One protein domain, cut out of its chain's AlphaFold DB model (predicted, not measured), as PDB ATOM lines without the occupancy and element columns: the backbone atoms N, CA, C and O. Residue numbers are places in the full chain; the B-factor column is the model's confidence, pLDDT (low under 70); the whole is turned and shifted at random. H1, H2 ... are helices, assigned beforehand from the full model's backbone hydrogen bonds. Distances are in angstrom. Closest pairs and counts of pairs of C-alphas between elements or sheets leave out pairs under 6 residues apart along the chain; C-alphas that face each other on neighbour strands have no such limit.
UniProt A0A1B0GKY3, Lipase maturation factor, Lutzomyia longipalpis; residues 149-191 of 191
ATOM      1  N   THR A 149     220.855 236.351 148.580       90.19
ATOM      2  CA  THR A 149     220.886 236.472 150.046       90.19
ATOM      3  C   THR A 149     220.122 235.343 150.741       90.19
ATOM      4  O   THR A 149     220.571 234.835 151.761       90.19
ATOM      5  N   ASN A 150     218.964 234.941 150.198       92.69
ATOM      6  CA  ASN A 150     218.114 233.889 150.760       92.69
ATOM      7  C   ASN A 150     217.695 232.897 149.668       92.69
ATOM      8  O   ASN A 150     216.924 233.232 148.764       92.69
ATOM      9  N   THR A 151     218.225 231.679 149.747       92.88
ATOM     10  CA  THR A 151     217.983 230.612 148.769       92.88
ATOM     11  C   THR A 151     216.554 230.084 148.834       92.88
ATOM     12  O   THR A 151     215.926 229.944 147.792       92.88
ATOM     13  N   LEU A 152     215.993 229.900 150.031       93.75
ATOM     14  CA  LEU A 152     214.627 229.404 150.211       93.75
ATOM     15  C   LEU A 152     213.589 230.371 149.635       93.75
ATOM     16  O   LEU A 152     212.688 229.963 148.905       93.75
ATOM     17  N   LEU A 153     213.739 231.668 149.911       94.06
ATOM     18  CA  LEU A 153     212.861 232.685 149.340       94.06
ATOM     19  C   LEU A 153     213.015 232.755 147.818       94.06
ATOM     20  O   LEU A 153     212.018 232.874 147.110       94.06
ATOM     21  N   LYS A 154     214.246 232.655 147.302       92.19
ATOM     22  CA  LYS A 154     214.485 232.584 145.856       92.19
ATOM     23  C   LYS A 154     213.745 231.401 145.241       92.19
ATOM     24  O   LYS A 154     213.065 231.595 144.239       92.19
ATOM     25  N   ASP A 155     213.871 230.210 145.811       94.00
ATOM     26  CA  ASP A 155     213.268 229.003 145.249       94.00
ATOM     27  C   ASP A 155     211.739 229.070 145.316       94.00
ATOM     28  O   ASP A 155     211.071 228.762 144.328       94.00
ATOM     29  N   ALA A 156     211.178 229.601 146.408       94.75
ATOM     30  CA  ALA A 156     209.748 229.881 146.518       94.75
ATOM     31  C   ALA A 156     209.267 230.888 145.455       94.75
ATOM     32  O   ALA A 156     208.270 230.648 144.773       94.75
ATOM     33  N   LEU A 157     209.989 231.996 145.255       92.50
ATOM     34  CA  LEU A 157     209.661 232.997 144.234       92.50
ATOM     35  C   LEU A 157     209.791 232.439 142.813       92.50
ATOM     36  O   LEU A 157     208.969 232.750 141.953       92.50
ATOM     37  N   LEU A 158     210.810 231.617 142.551       89.88
ATOM     38  CA  LEU A 158     210.993 230.956 141.259       89.88
ATOM     39  C   LEU A 158     209.887 229.940 140.991       89.88
ATOM     40  O   LEU A 158     209.398 229.886 139.865       89.88
ATOM     41  N   PHE A 159     209.460 229.194 142.010       91.69
ATOM     42  CA  PHE A 159     208.322 228.291 141.916       91.69
ATOM     43  C   PHE A 159     207.039 229.052 141.569       91.69
ATOM     44  O   PHE A 159     206.414 228.746 140.556       91.69
ATOM     45  N   ILE A 160     206.696 230.095 142.338       89.69
ATOM     46  CA  ILE A 160     205.511 230.933 142.078       89.69
ATOM     47  C   ILE A 160     205.568 231.489 140.656       89.69
ATOM     48  O   ILE A 160     204.625 231.322 139.887       89.69
ATOM     49  N   ARG A 161     206.707 232.082 140.274       86.31
ATOM     50  CA  ARG A 161     206.912 232.620 138.926       86.31
ATOM     51  C   ARG A 161     206.683 231.560 137.853       86.31
ATOM     52  O   ARG A 161     206.018 231.862 136.870       86.31
ATOM     53  N   ASN A 162     207.234 230.357 138.021       86.38
ATOM     54  CA  ASN A 162     207.101 229.284 137.042       86.38
ATOM     55  C   ASN A 162     205.635 228.876 136.854       86.38
ATOM     56  O   ASN A 162     205.181 228.774 135.717       86.38
ATOM     57  N   GLN A 163     204.883 228.743 137.950       85.50
ATOM     58  CA  GLN A 163     203.457 228.420 137.902       85.50
ATOM     59  C   GLN A 163     202.639 229.529 137.231       85.50
ATOM     60  O   GLN A 163     201.816 229.239 136.367       85.50
ATOM     61  N   THR A 164     202.892 230.798 137.566       79.06
ATOM     62  CA  THR A 164     202.186 231.930 136.944       79.06
ATOM     63  C   THR A 164     202.484 232.035 135.449       79.06
ATOM     64  O   THR A 164     201.595 232.383 134.685       79.06
ATOM     65  N   THR A 165     203.700 231.698 135.001       77.25
ATOM     66  CA  THR A 165     204.055 231.748 133.571       77.25
ATOM     67  C   THR A 165     203.435 230.642 132.718       77.25
ATOM     68  O   THR A 165     203.545 230.715 131.497       77.25
ATOM     69  N   LEU A 166     202.797 229.628 133.317       78.56
ATOM     70  CA  LEU A 166     202.062 228.604 132.560       78.56
ATOM     71  C   LEU A 166     200.752 229.140 131.977       78.56
ATOM     72  O   LEU A 166     200.265 228.614 130.980       78.56
ATOM     73  N   ILE A 167     200.180 230.166 132.605       79.62
ATOM     74  CA  ILE A 167     198.935 230.791 132.176       79.62
ATOM     75  C   ILE A 167     199.297 232.085 131.456       79.62
ATOM     76  O   ILE A 167     200.071 232.898 131.963       79.62
ATOM     77  N   GLU A 168     198.731 232.299 130.270       80.81
ATOM     78  CA  GLU A 168     198.858 233.587 129.597       80.81
ATOM     79  C   GLU A 168     198.260 234.688 130.488       80.81
ATOM     80  O   GLU A 168     197.142 234.567 130.997       80.81
ATOM     81  N   GLY A 169     199.012 235.767 130.707       82.00
ATOM     82  CA  GLY A 169     198.618 236.802 131.664       82.00
ATOM     83  C   GLY A 169     197.279 237.477 131.340       82.00
ATOM     84  O   GLY A 169     196.562 237.872 132.259       82.00
ATOM     85  N   SER A 170     196.898 237.532 130.061       85.50
ATOM     86  CA  SER A 170     195.578 237.985 129.605       85.50
ATOM     87  C   SER A 170     194.450 237.153 130.231       85.50
ATOM     88  O   SER A 170     193.594 237.706 130.925       85.50
ATOM     89  N   PHE A 171     194.485 235.822 130.090       87.12
ATOM     90  CA  PHE A 171     193.488 234.917 130.672       87.12
ATOM     91  C   PHE A 171     193.427 235.018 132.191       87.12
ATOM     92  O   PHE A 171     192.333 234.991 132.756       87.12
ATOM     93  N   PHE A 172     194.574 235.174 132.852       86.69
ATOM     94  CA  PHE A 172     194.608 235.372 134.298       86.69
ATOM     95  C   PHE A 172     193.790 236.609 134.694       86.69
ATOM     96  O   PHE A 172     192.848 236.498 135.477       86.69
ATOM     97  N   VAL A 173     194.065 237.769 134.091       88.69
ATOM     98  CA  VAL A 173     193.355 239.020 134.399       88.69
ATOM     99  C   VAL A 173     191.861 238.924 134.072       88.69
ATOM    100  O   VAL A 173     191.026 239.301 134.897       88.69
ATOM    101  N   PHE A 174     191.502 238.380 132.907       89.75
ATOM    102  CA  PHE A 174     190.097 238.220 132.525       89.75
ATOM    103  C   PHE A 174     189.331 237.269 133.447       89.75
ATOM    104  O   PHE A 174     188.158 237.513 133.720       89.75
ATOM    105  N   THR A 175     189.988 236.239 133.982       91.25
ATOM    106  CA  THR A 175     189.368 235.323 134.948       91.25
ATOM    107  C   THR A 175     189.000 236.058 136.239       91.25
ATOM    108  O   THR A 175     187.875 235.922 136.717       91.25
ATOM    109  N   PHE A 176     189.893 236.897 136.776       91.06
ATOM    110  CA  PHE A 176     189.586 237.710 137.959       91.06
ATOM    111  C   PHE A 176     188.471 238.724 137.701       91.06
ATOM    112  O   PHE A 176     187.593 238.889 138.549       91.06
ATOM    113  N   LEU A 177     188.464 239.366 136.528       92.75
ATOM    114  CA  LEU A 177     187.379 240.273 136.151       92.75
ATOM    115  C   LEU A 177     186.036 239.543 136.062       92.75
ATOM    116  O   LEU A 177     185.056 239.995 136.652       92.75
ATOM    117  N   ALA A 178     185.991 238.398 135.378       93.44
ATOM    118  CA  ALA A 178     184.780 237.595 135.241       93.44
ATOM    119  C   ALA A 178     184.252 237.115 136.604       93.44
ATOM    120  O   ALA A 178     183.054 237.217 136.870       93.44
ATOM    121  N   LEU A 179     185.143 236.662 137.493       95.25
ATOM    122  CA  LEU A 179     184.793 236.281 138.865       95.25
ATOM    123  C   LEU A 179     184.231 237.465 139.661       95.25
ATOM    124  O   LEU A 179     183.210 237.320 140.333       95.25
ATOM    125  N   GLY A 180     184.848 238.645 139.551       94.50
ATOM    126  CA  GLY A 180     184.348 239.866 140.181       94.50
ATOM    127  C   GLY A 180     182.928 240.213 139.724       94.50
ATOM    128  O   GLY A 180     182.046 240.432 140.556       94.50
ATOM    129  N   PHE A 181     182.672 240.177 138.412       94.19
ATOM    130  CA  PHE A 181     181.330 240.396 137.865       94.19
ATOM    131  C   PHE A 181     180.320 239.346 138.343       94.19
ATOM    132  O   PHE A 181     179.190 239.704 138.672       94.19
ATOM    133  N   ALA A 182     180.713 238.074 138.433       94.50
ATOM    134  CA  ALA A 182     179.840 237.006 138.918       94.50
ATOM    135  C   ALA A 182     179.440 237.201 140.391       94.50
ATOM    136  O   ALA A 182     178.268 237.040 140.738       94.50
ATOM    137  N   ILE A 183     180.377 237.600 141.259       95.19
ATOM    138  CA  ILE A 183     180.094 237.894 142.675       95.19
ATOM    139  C   ILE A 183     179.121 239.074 142.797       95.19
ATOM    140  O   ILE A 183     178.133 238.995 143.527       95.19
ATOM    141  N   ILE A 184     179.340 240.149 142.037       94.19
ATOM    142  CA  ILE A 184     178.447 241.317 142.039       94.19
ATOM    143  C   ILE A 184     177.046 240.930 141.545       94.19
ATOM    144  O   ILE A 184     176.046 241.290 142.164       94.19
ATOM    145  N   ALA A 185     176.961 240.168 140.452       92.75
ATOM    146  CA  ALA A 185     175.689 239.745 139.872       92.75
ATOM    147  C   ALA A 185     174.901 238.799 140.790       92.75
ATOM    148  O   ALA A 185     173.674 238.869 140.836       92.75
ATOM    149  N   THR A 186     175.589 237.918 141.521       93.25
ATOM    150  CA  THR A 186     174.951 236.989 142.467       93.25
ATOM    151  C   THR A 186     174.497 237.680 143.747       93.25
ATOM    152  O   THR A 186     173.411 237.365 144.227       93.25
ATOM    153  N   ASN A 187     175.253 238.659 144.256       87.12
ATOM    154  CA  ASN A 187     174.823 239.466 145.399       87.12
ATOM    155  C   ASN A 187     173.629 240.363 145.048       87.12
ATOM    156  O   ASN A 187     172.653 240.374 145.784       87.12
ATOM    157  N   ARG A 188     173.627 241.009 143.872       78.25
ATOM    158  CA  ARG A 188     172.515 241.872 143.430       78.25
ATOM    159  C   ARG A 188     171.194 241.125 143.188       78.25
ATOM    160  O   ARG A 188     170.154 241.757 143.120       78.25
ATOM    161  N   ARG A 189     171.223 239.801 143.004       69.06
ATOM    162  CA  ARG A 189     170.011 238.966 142.878       69.06
ATOM    163  C   ARG A 189     169.426 238.529 144.226       69.06
ATOM    164  O   ARG A 189     168.374 237.900 144.223       69.06
ATOM    165  N   ARG A 190     170.138 238.755 145.335       61.56
ATOM    166  CA  ARG A 190     169.682 238.402 146.690       61.56
ATOM    167  C   ARG A 190     168.993 239.560 147.419       61.56
ATOM    168  O   ARG A 190     168.325 239.279 148.409       61.56
ATOM    169  N   ASP A 191     169.148 240.785 146.920       53.72
ATOM    170  CA  ASP A 191     168.422 241.990 147.345       53.72
ATOM    171  C   ASP A 191     167.176 242.203 146.469       53.72
ATOM    172  O   ASP A 191     166.144 242.657 147.009       53.72
TER     173      ASP A 191
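AT A GLANCE: This is residues 149 to 191 of the 191 residues of the protein "Lipase maturation factor" of Lutzomyia longipalpis (UniProt A0A1B0GKY3). Two straight helices, H1 and then the longer H2, make the two arms of a wide, open V, with a tight link at the corner and no packing of one arm on the other. The printed part has 43 residues, with two named helices in the order H1, H2 and no named strand; the class is all helix. The whole is extended, with a radius of gyration of the C-alphas of 16.7 A and spans of 52 by 20 by 11 A.

HOW THE PARTS SIT: H1, residues 151 to 164, and H2, residues 169 to 188, are apart, with no C-alpha of the one within 8 A of the other. A tight link of 4 residues joins them. Residues 149 to 163, 165 to 171 and 173 to 191 stand free. In H1 and H2 every O i to N i+4 pair is within hydrogen-bond range.

IN THESE COORDINATES: H1 begins at C-alpha 151, (217.983, 230.612, 148.769), and is 19.8 A long from first to last C-alpha. H2 begins at C-alpha 169, (198.618, 236.802, 131.664), and ends 29.1 A away at C-alpha 188, (172.515, 241.872, 143.430).

THE WHOLE: The two C-alphas farthest apart, those of Thr 149 and Asp 191, the chain's last residue, are 52.8 A apart. The printed part has no cut. Mean pLDDT of the printed part is 87.3; residues 189 to 191 are under 70.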